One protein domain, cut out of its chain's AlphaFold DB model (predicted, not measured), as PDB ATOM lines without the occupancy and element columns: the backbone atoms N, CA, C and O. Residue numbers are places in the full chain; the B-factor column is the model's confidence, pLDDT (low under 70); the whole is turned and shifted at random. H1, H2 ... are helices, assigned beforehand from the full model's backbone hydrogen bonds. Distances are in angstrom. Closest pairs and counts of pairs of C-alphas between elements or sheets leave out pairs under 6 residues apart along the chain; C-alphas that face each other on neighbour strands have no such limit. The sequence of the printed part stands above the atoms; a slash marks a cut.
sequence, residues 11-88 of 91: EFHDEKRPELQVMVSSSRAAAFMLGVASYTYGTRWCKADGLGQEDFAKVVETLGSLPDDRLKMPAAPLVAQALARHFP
ATOM      1  N   GLU A  11     163.833 145.249 123.156       89.19
ATOM      2  CA  GLU A  11     162.720 145.760 122.354       89.19
ATOM      3  C   GLU A  11     161.893 146.845 123.063       89.19
ATOM      4  O   GLU A  11     161.104 147.533 122.420       89.19
ATOM      5  N   PHE A  12     162.074 147.006 124.377       85.06
ATOM      6  CA  PHE A  12     161.436 148.044 125.189       85.06
ATOM      7  C   PHE A  12     162.359 149.239 125.455       85.06
ATOM      8  O   PHE A  12     162.034 150.069 126.302       85.06
ATOM      9  N   HIS A  13     163.497 149.336 124.758       81.69
ATOM     10  CA  HIS A  13     164.398 150.482 124.856       81.69
ATOM     11  C   HIS A  13     163.710 151.742 124.301       81.69
ATOM     12  O   HIS A  13     163.681 151.989 123.094       81.69
ATOM     13  N   ASP A  14     163.120 152.518 125.207       78.81
ATOM     14  CA  ASP A  14     162.411 153.767 124.952       78.81
ATOM     15  C   ASP A  14     163.033 154.855 125.836       78.81
ATOM     16  O   ASP A  14     162.902 154.813 127.059       78.81
ATOM     17  N   GLU A  15     163.698 155.841 125.225       80.25
ATOM     18  CA  GLU A  15     164.351 156.951 125.940       80.25
ATOM     19  C   GLU A  15     163.381 157.737 126.832       80.25
ATOM     20  O   GLU A  15     163.797 158.359 127.810       80.25
ATOM     21  N   LYS A  16     162.079 157.711 126.519       85.06
ATOM     22  CA  LYS A  16     161.045 158.391 127.307       85.06
ATOM     23  C   LYS A  16     160.538 157.553 128.478       85.06
ATOM     24  O   LYS A  16     159.862 158.112 129.338       85.06
ATOM     25  N   ARG A  17     160.797 156.240 128.484       82.50
ATOM     26  CA  ARG A  17     160.322 155.273 129.493       82.50
ATOM     27  C   ARG A  17     161.382 154.204 129.806       82.50
ATOM     28  O   ARG A  17     161.117 153.009 129.631       82.50
ATOM     29  N   PRO A  18     162.581 154.593 130.274       82.88
ATOM     30  CA  PRO A  18     163.638 153.636 130.612       82.88
ATOM     31  C   PRO A  18     163.205 152.628 131.694       82.88
ATOM     32  O   PRO A  18     163.656 151.483 131.711       82.88
ATOM     33  N   GLU A  19     162.275 153.011 132.571       87.75
ATOM     34  CA  GLU A  19     161.714 152.150 133.611       87.75
ATOM     35  C   GLU A  19     160.936 150.950 133.056       87.75
ATOM     36  O   GLU A  19     160.933 149.881 133.673       87.75
ATOM     37  N   LEU A  20     160.318 151.084 131.876       89.94
ATOM     38  CA  LEU A  20     159.574 149.996 131.240       89.94
ATOM     39  C   LEU A  20     160.520 148.856 130.850       89.94
ATOM     40  O   LEU A  20     160.219 147.687 131.099       89.94
ATOM     41  N   GLN A  21     161.690 149.196 130.303       90.31
ATOM     42  CA  GLN A  21     162.712 148.224 129.930       90.31
ATOM     43  C   GLN A  21     163.214 147.436 131.147       90.31
ATOM     44  O   GLN A  21     163.269 146.204 131.120       90.31
ATOM     45  N   VAL A  22     163.531 148.138 132.238       89.69
ATOM     46  CA  VAL A  22     163.999 147.521 133.489       89.69
ATOM     47  C   VAL A  22     162.923 146.622 134.093       89.69
ATOM     48  O   VAL A  22     163.221 145.502 134.520       89.69
ATOM     49  N   MET A  23     161.664 147.069 134.092       91.38
ATOM     50  CA  MET A  23     160.536 146.302 134.618       91.38
ATOM     51  C   MET A  23     160.335 144.993 133.845       91.38
ATOM     52  O   MET A  23     160.238 143.925 134.456       91.38
ATOM     53  N   VAL A  24     160.306 145.048 132.509       92.50
ATOM     54  CA  VAL A  24     160.122 143.849 131.677       92.50
ATOM     55  C   VAL A  24     161.318 142.905 131.806       92.50
ATOM     56  O   VAL A  24     161.136 141.698 131.971       92.50
ATOM     57  N   SER A  25     162.540 143.441 131.801       91.25
ATOM     58  CA  SER A  25     163.765 142.660 131.997       91.25
ATOM     59  C   SER A  25     163.767 141.930 133.349       91.25
ATOM     60  O   SER A  25     164.012 140.722 133.415       91.25
ATOM     61  N   SER A  26     163.383 142.623 134.424       90.56
ATOM     62  CA  SER A  26     163.252 142.036 135.762       90.56
ATOM     63  C   SER A  26     162.165 140.958 135.814       90.56
ATOM     64  O   SER A  26     162.377 139.895 136.398       90.56
ATOM     65  N   SER A  27     161.024 141.187 135.152       91.88
ATOM     66  CA  SER A  27     159.939 140.203 135.046       91.88
ATOM     67  C   SER A  27     160.393 138.920 134.337       91.88
ATOM     68  O   SER A  27     160.131 137.818 134.825       91.88
ATOM     69  N   ARG A  28     161.161 139.040 133.244       94.25
ATOM     70  CA  ARG A  28     161.754 137.895 132.532       94.25
ATOM     71  C   ARG A  28     162.719 137.105 133.406       94.25
ATOM     72  O   ARG A  28     162.635 135.878 133.445       94.25
ATOM     73  N   ALA A  29     163.600 137.790 134.135       92.75
ATOM     74  CA  ALA A  29     164.524 137.141 135.060       92.75
ATOM     75  C   ALA A  29     163.779 136.377 136.171       92.75
ATOM     76  O   ALA A  29     164.109 135.225 136.458       92.75
ATOM     77  N   ALA A  30     162.743 136.984 136.757       91.50
ATOM     78  CA  ALA A  30     161.916 136.344 137.776       91.50
ATOM     79  C   ALA A  30     161.190 135.103 137.229       91.50
ATOM     80  O   ALA A  30     161.259 134.034 137.837       91.50
ATOM     81  N   ALA A  31     160.564 135.211 136.053       94.00
ATOM     82  CA  ALA A  31     159.883 134.096 135.396       94.00
ATOM     83  C   ALA A  31     160.842 132.940 135.064       94.00
ATOM     84  O   ALA A  31     160.513 131.777 135.294       94.00
ATOM     85  N   PHE A  32     162.053 133.250 134.588       95.19
ATOM     86  CA  PHE A  32     163.092 132.252 134.340       95.19
ATOM     87  C   PHE A  32     163.473 131.492 135.618       95.19
ATOM     88  O   PHE A  32     163.500 130.259 135.625       95.19
ATOM     89  N   MET A  33     163.730 132.213 136.716       94.56
ATOM     90  CA  MET A  33     164.072 131.585 137.994       94.56
ATOM     91  C   MET A  33     162.928 130.724 138.536       94.56
ATOM     92  O   MET A  33     163.184 129.618 139.009       94.56
ATOM     93  N   LEU A  34     161.679 131.193 138.432       94.38
ATOM     94  CA  LEU A  34     160.495 130.420 138.813       94.38
ATOM     95  C   LEU A  34     160.387 129.126 138.000       94.38
ATOM     96  O   LEU A  34     160.201 128.064 138.585       94.38
ATOM     97  N   GLY A  35     160.584 129.184 136.680       96.44
ATOM     98  CA  GLY A  35     160.572 127.995 135.825       96.44
ATOM     99  C   GLY A  35     161.630 126.961 136.227       96.44
ATOM    100  O   GLY A  35     161.327 125.772 136.341       96.44
ATOM    101  N   VAL A  36     162.859 127.404 136.515       97.38
ATOM    102  CA  VAL A  36     163.929 126.514 136.999       97.38
ATOM    103  C   VAL A  36     163.589 125.935 138.370       97.38
ATOM    104  O   VAL A  36     163.782 124.736 138.592       97.38
ATOM    105  N   ALA A  37     163.070 126.756 139.285       96.19
ATOM    106  CA  ALA A  37     162.657 126.313 140.610       96.19
ATOM    107  C   ALA A  37     161.583 125.223 140.508       96.19
ATOM    108  O   ALA A  37     161.772 124.143 141.064       96.19
ATOM    109  N   SER A  38     160.523 125.451 139.727       95.38
ATOM    110  CA  SER A  38     159.459 124.473 139.491       95.38
ATOM    111  C   SER A  38     159.980 123.174 138.878       95.38
ATOM    112  O   SER A  38     159.646 122.100 139.368       95.38
ATOM    113  N   TYR A  39     160.831 123.249 137.849       97.62
ATOM    114  CA  TYR A  39     161.368 122.058 137.179       97.62
ATOM    115  C   TYR A  39     162.268 121.204 138.088       97.62
ATOM    116  O   TYR A  39     162.333 119.985 137.943       97.62
ATOM    117  N   THR A  40     162.979 121.835 139.022       96.88
ATOM    118  CA  THR A  40     163.980 121.166 139.874       96.88
ATOM    119  C   THR A  40     163.492 120.857 141.293       96.88
ATOM    120  O   THR A  40     164.235 120.269 142.088       96.88
ATOM    121  N   TYR A  41     162.250 121.225 141.612       96.56
ATOM    122  CA  TYR A  41     161.626 120.964 142.904       96.56
ATOM    123  C   TYR A  41     161.503 119.460 143.176       96.56
ATOM    124  O   TYR A  41     161.259 118.662 142.271       96.56
ATOM    125  N   GLY A  42     161.714 119.056 144.429       94.94
ATOM    126  CA  GLY A  42     161.611 117.663 144.873       94.94
ATOM    127  C   GLY A  42     162.775 116.763 144.444       94.94
ATOM    128  O   GLY A  42     162.886 115.644 144.933       94.94
ATOM    129  N   THR A  43     163.663 117.236 143.563       95.25
ATOM    130  CA  THR A  43     164.830 116.471 143.089       95.25
ATOM    131  C   THR A  43     166.155 117.136 143.439       95.25
ATOM    132  O   THR A  43     167.092 116.459 143.859       95.25
ATOM    133  N   ARG A  44     166.264 118.459 143.269       95.81
ATOM    134  CA  ARG A  44     167.484 119.224 143.582       95.81
ATOM    135  C   ARG A  44     167.345 120.076 144.832       95.81
ATOM    136  O   ARG A  44     168.341 120.307 145.510       95.81
ATOM    137  N   TRP A  45     166.136 120.531 145.125       96.56
ATOM    138  CA  TRP A  45     165.836 121.342 146.294       96.56
ATOM    139  C   TRP A  45     164.430 121.018 146.807       96.56
ATOM    140  O   TRP A  45     163.557 120.601 146.041       96.56
ATOM    141  N   CYS A  46     164.225 121.186 148.109       95.56
ATOM    142  CA  CYS A  46     162.978 120.865 148.788       95.56
ATOM    143  C   CYS A  46     162.696 121.889 149.891       95.56
ATOM    144  O   CYS A  46     163.544 122.149 150.745       95.56
ATOM    145  N   LYS A  47     161.472 122.419 149.917       94.12
ATOM    146  CA  LYS A  47     160.928 123.225 151.016       94.12
ATOM    147  C   LYS A  47     159.423 122.982 151.071       94.12
ATOM    148  O   LYS A  47     158.747 123.235 150.080       94.12
ATOM    149  N   ALA A  48     158.931 122.463 152.196       86.38
ATOM    150  CA  ALA A  48     157.547 121.991 152.322       86.38
ATOM    151  C   ALA A  48     156.517 123.084 151.989       86.38
ATOM    152  O   ALA A  48     155.563 122.823 151.264       86.38
ATOM    153  N   ASP A  49     156.776 124.316 152.431       88.75
ATOM    154  CA  ASP A  49     155.871 125.457 152.238       88.75
ATOM    155  C   ASP A  49     156.122 126.223 150.923       88.75
ATOM    156  O   ASP A  49     155.622 127.331 150.736       88.75
ATOM    157  N   GLY A  50     156.943 125.682 150.013       86.44
ATOM    158  CA  GLY A  50     157.366 126.378 148.792       86.44
ATOM    159  C   GLY A  50     158.323 127.550 149.053       86.44
ATOM    160  O   GLY A  50     158.862 127.694 150.151       86.44
ATOM    161  N   LEU A  51     158.582 128.374 148.030       89.81
ATOM    162  CA  LEU A  51     159.462 129.551 148.124       89.81
ATOM    163  C   LEU A  51     158.648 130.820 148.380       89.81
ATOM    164  O   LEU A  51     157.770 131.160 147.589       89.81
ATOM    165  N   GLY A  52     158.982 131.540 149.450       91.56
ATOM    166  CA  GLY A  52     158.491 132.891 149.702       91.56
ATOM    167  C   GLY A  52     159.382 133.970 149.078       91.56
ATOM    168  O   GLY A  52     160.431 133.692 148.494       91.56
ATOM    169  N   GLN A  53     158.988 135.234 149.247       89.19
ATOM    170  CA  GLN A  53     159.745 136.382 148.735       89.19
ATOM    171  C   GLN A  53     161.160 136.469 149.337       89.19
ATOM    172  O   GLN A  53     162.128 136.671 148.605       89.19
ATOM    173  N   GLU A  54     161.301 136.265 150.651       92.44
ATOM    174  CA  GLU A  54     162.609 136.275 151.326       92.44
ATOM    175  C   GLU A  54     163.504 135.104 150.896       92.44
ATOM    176  O   GLU A  54     164.722 135.250 150.791       92.44
ATOM    177  N   ASP A  55     162.913 133.945 150.594       94.12
ATOM    178  CA  ASP A  55     163.651 132.795 150.067       94.12
ATOM    179  C   ASP A  55     164.236 133.109 148.687       94.12
ATOM    180  O   ASP A  55     165.402 132.821 148.414       94.12
ATOM    181  N   PHE A  56     163.442 133.757 147.833       90.38
ATOM    182  CA  PHE A  56     163.893 134.219 146.525       90.38
ATOM    183  C   PHE A  56     165.013 135.259 146.632       90.38
ATOM    184  O   PHE A  56     165.975 135.194 145.863       90.38
ATOM    185  N   ALA A  57     164.943 136.173 147.604       92.25
ATOM    186  CA  ALA A  57     166.000 137.153 147.842       92.25
ATOM    187  C   ALA A  57     167.350 136.482 148.164       92.25
ATOM    188  O   ALA A  57     168.362 136.848 147.568       92.25
ATOM    189  N   LYS A  58     167.363 135.432 149.001       94.69
ATOM    190  CA  LYS A  58     168.583 134.657 149.322       94.69
ATOM    191  C   LYS A  58     169.202 133.991 148.092       94.69
ATOM    192  O   LYS A  58     170.427 133.935 147.946       94.69
ATOM    193  N   VAL A  59     168.360 133.471 147.196       95.12
ATOM    194  CA  VAL A  59     168.806 132.868 145.931       95.12
ATOM    195  C   VAL A  59     169.437 133.933 145.035       95.12
ATOM    196  O   VAL A  59     170.544 133.727 144.539       95.12
ATOM    197  N   VAL A  60     168.786 135.088 144.875       92.69
ATOM    198  CA  VAL A  60     169.305 136.208 144.073       92.69
ATOM    199  C   VAL A  60     170.626 136.738 144.635       92.69
ATOM    200  O   VAL A  60     171.566 136.943 143.870       92.69
ATOM    201  N   GLU A  61     170.745 136.891 145.954       94.12
ATOM    202  CA  GLU A  61     171.989 137.295 146.626       94.12
ATOM    203  C   GLU A  61     173.128 136.291 146.377       94.12
ATOM    204  O   GLU A  61     174.269 136.661 146.093       94.12
ATOM    205  N   THR A  62     172.813 134.995 146.400       94.50
ATOM    206  CA  THR A  62     173.790 133.941 146.089       94.50
ATOM    207  C   THR A  62     174.257 134.001 144.640       94.50
ATOM    208  O   THR A  62     175.434 133.792 144.374       94.50
ATOM    209  N   LEU A  63     173.361 134.302 143.699       92.38
ATOM    210  CA  LEU A  63     173.726 134.480 142.292       92.38
ATOM    211  C   LEU A  63     174.545 135.761 142.081       92.38
ATOM    212  O   LEU A  63     175.472 135.763 141.275       92.38
ATOM    213  N   GLY A  64     174.230 136.829 142.819       90.44
ATOM    214  CA  GLY A  64     174.946 138.105 142.772       90.44
ATOM    215  C   GLY A  64     176.351 138.067 143.378       90.44
ATOM    216  O   GLY A  64     177.160 138.930 143.058       90.44
ATOM    217  N   SER A  65     176.652 137.067 144.209       92.75
ATOM    218  CA  SER A  65     177.971 136.857 144.826       92.75
ATOM    219  C   SER A  65     178.843 135.834 144.086       92.75
ATOM    220  O   SER A  65     179.927 135.488 144.561       92.75
ATOM    221  N   LEU A  66     178.395 135.332 142.929       91.50
ATOM    222  CA  LEU A  66     179.199 134.437 142.100       91.50
ATOM    223  C   LEU A  66     180.376 135.188 141.455       91.50
ATOM    224  O   LEU A  66     180.192 136.315 140.997       91.50
ATOM    225  N   PRO A  67     181.563 134.563 141.358       91.75
ATOM    226  CA  PRO A  67     182.686 135.145 140.631       91.75
ATOM    227  C   PRO A  67     182.404 135.216 139.119       91.75
ATOM    228  O   PRO A  67     181.614 134.438 138.576       91.75
ATOM    229  N   ASP A  68     183.059 136.150 138.426       87.94
ATOM    230  CA  ASP A  68     182.772 136.482 137.021       87.94
ATOM    231  C   ASP A  68     182.922 135.299 136.050       87.94
ATOM    232  O   ASP A  68     182.213 135.202 135.046       87.94
ATOM    233  N   ASP A  69     183.832 134.370 136.336       89.31
ATOM    234  CA  ASP A  69     184.017 133.146 135.555       89.31
ATOM    235  C   ASP A  69     182.778 132.239 135.612       89.31
ATOM    236  O   ASP A  69     182.385 131.648 134.603       89.31
ATOM    237  N   ARG A  70     182.107 132.188 136.768       85.38
ATOM    238  CA  ARG A  70     180.864 131.440 136.969       85.38
ATOM    239  C   ARG A  70     179.688 132.087 136.254       85.38
ATOM    240  O   ARG A  70     178.811 131.353 135.809       85.38
ATOM    241  N   LEU A  71     179.683 133.408 136.072       83.88
ATOM    242  CA  LEU A  71     178.630 134.115 135.329       83.88
ATOM    243  C   LEU A  71     178.603 133.765 133.830       83.88
ATOM    244  O   LEU A  71     177.606 134.027 133.161       83.88
ATOM    245  N   LYS A  72     179.658 133.125 133.307       88.06
ATOM    246  CA  LYS A  72     179.706 132.600 131.930       88.06
ATOM    247  C   LYS A  72     179.021 131.240 131.773       88.06
ATOM    248  O   LYS A  72     178.839 130.773 130.650       88.06
ATOM    249  N   MET A  73     178.675 130.573 132.875       90.69
ATOM    250  CA  MET A  73     177.971 129.293 132.836       90.69
ATOM    251  C   MET A  73     176.476 129.490 132.542       90.69
ATOM    252  O   MET A  73     175.923 130.552 132.831       90.69
ATOM    253  N   PRO A  74     175.778 128.460 132.024       94.06
ATOM    254  CA  PRO A  74     174.335 128.531 131.833       94.06
ATOM    255  C   PRO A  74     173.608 128.902 133.136       94.06
ATOM    256  O   PRO A  74     173.880 128.336 134.194       94.06
ATOM    257  N   ALA A  75     172.647 129.825 133.063       93.81
ATOM    258  CA  ALA A  75     171.978 130.354 134.253       93.81
ATOM    259  C   ALA A  75     171.156 129.293 135.009       93.81
ATOM    260  O   ALA A  75     171.160 129.266 136.238       93.81
ATOM    261  N   ALA A  76     170.488 128.379 134.297       96.50
ATOM    262  CA  ALA A  76     169.623 127.361 134.902       96.50
ATOM    263  C   ALA A  76     170.335 126.485 135.959       96.50
ATOM    264  O   ALA A  76     169.849 126.410 137.090       96.50
ATOM    265  N   PRO A  77     171.494 125.854 135.678       96.31
ATOM    266  CA  PRO A  77     172.211 125.088 136.692       96.31
ATOM    267  C   PRO A  77     172.743 125.945 137.846       96.31
ATOM    268  O   PRO A  77     172.879 125.414 138.945       96.31
ATOM    269  N   LEU A  78     173.027 127.236 137.648       96.62
ATOM    270  CA  LEU A  78     173.430 128.132 138.741       96.62
ATOM    271  C   LEU A  78     172.256 128.440 139.677       96.62
ATOM    272  O   LEU A  78     172.415 128.357 140.892       96.62
ATOM    273  N   VAL A  79     171.067 128.711 139.124       96.81
ATOM    274  CA  VAL A  79     169.833 128.885 139.909       96.81
ATOM    275  C   VAL A  79     169.526 127.608 140.696       96.81
ATOM    276  O   VAL A  79     169.308 127.671 141.904       96.81
ATOM    277  N   ALA A  80     169.588 126.436 140.056       97.12
ATOM    278  CA  ALA A  80     169.365 125.153 140.727       97.12
ATOM    279  C   ALA A  80     170.388 124.871 141.845       97.12
ATOM    280  O   ALA A  80     170.021 124.362 142.900       97.12
ATOM    281  N   GLN A  81     171.664 125.223 141.644       96.56
ATOM    282  CA  GLN A  81     172.699 125.117 142.681       96.56
ATOM    283  C   GLN A  81     172.434 126.059 143.859       96.56
ATOM    284  O   GLN A  81     172.575 125.649 145.010       96.56
ATOM    285  N   ALA A  82     172.031 127.303 143.589       97.12
ATOM    286  CA  ALA A  82     171.683 128.264 144.631       97.12
ATOM    287  C   ALA A  82     170.461 127.797 145.443       97.12
ATOM    288  O   ALA A  82     170.489 127.845 146.671       97.12
ATOM    289  N   LEU A  83     169.430 127.264 144.779       97.69
ATOM    290  CA  LEU A  83     168.271 126.651 145.435       97.69
ATOM    291  C   LEU A  83     168.674 125.464 146.318       97.69
ATOM    292  O   LEU A  83     168.289 125.411 147.483       97.69
ATOM    293  N   ALA A  84     169.490 124.543 145.799       97.19
ATOM    294  CA  ALA A  84     169.959 123.374 146.544       97.19
ATOM    295  C   ALA A  84     170.824 123.746 147.761       97.19
ATOM    296  O   ALA A  84     170.800 123.043 148.769       97.19
ATOM    297  N   ARG A  85     171.575 124.853 147.684       96.50
ATOM    298  CA  ARG A  85     172.385 125.371 148.796       96.50
ATOM    299  C   ARG A  85     171.523 125.825 149.976       96.50
ATOM    300  O   ARG A  85     171.891 125.557 151.114       96.50
ATOM    301  N   HIS A  86     170.417 126.521 149.712       96.44
ATOM    302  CA  HIS A  86     169.538 127.060 150.762       96.44
ATOM    303  C   HIS A  86     168.472 126.069 151.222       96.44
ATOM    304  O   HIS A  86     168.093 126.070 152.391       96.44
ATOM    305  N   PHE A  87     167.999 125.214 150.315       96.50
ATOM    306  CA  PHE A  87     166.861 124.325 150.537       96.50
ATOM    307  C   PHE A  87     167.196 122.886 150.119       96.50
ATOM    308  O   PHE A  87     166.561 122.341 149.213       96.50
ATOM    309  N   PRO A  88     168.217 122.247 150.720       96.19
ATOM    310  CA  PRO A  88     168.589 120.889 150.354       96.19
ATOM    311  C   PRO A  88     167.459 119.910 150.684       96.19
ATOM    312  O   PRO A  88     166.827 119.987 151.740       96.19
TER     313      PRO A  88
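What this domain is: This is residues 11 to 88 of the 91 residues of the protein "Rap1a domain-containing protein" of Bordetella ansorpii (UniProt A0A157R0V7). One long helix, H1, makes the longest axis, and two short helices, H2 and H3, gather towards its last part: H3 packs on residues 33 to 40 of H1 and H2 packs on H3. At the other end, residues 14 to 19 stick out. The printed part has 78 residues with three named helices, H1, H2 and H3 in chain order, and no named strand: all helix. It is only just loose, close to compact, with a radius of gyration of the C-alphas of 14.2 A and spans of 44 by 31 by 20 A.

Where its parts are: H1, residues 18 to 40, runs 33.8 A from C-alpha 18 at (163.638, 153.636, 130.612). H2 is residues 53 to 64. H3, residues 75 to 86, ends with C-alpha 86 at (169.538, 127.060, 150.762).

How they stand to each other: H1 touches H3 with residues 33 to 40 alone, at a steep tilt of 65 degrees, the same way; their closest C-alphas, Val 36 and Ala 76, are 6.1 A apart. H2 touches H3 with residues 58 to 63 alone, closest at the C-alphas of Val 59 and Ala 82, 5.6 A, at a steep tilt of 60 degrees, opposite ways. H1 and H2 are near each other. In H1, H2 and H3, every O i to N i+4 pair is within hydrogen-bond range.

The domain as a whole: The farthest C-alphas, Lys 16 and Thr 43, are 45.0 A apart. The printed part has no cut. The link from H1 to H2 is long. No printed residue is under 70 in pLDDT.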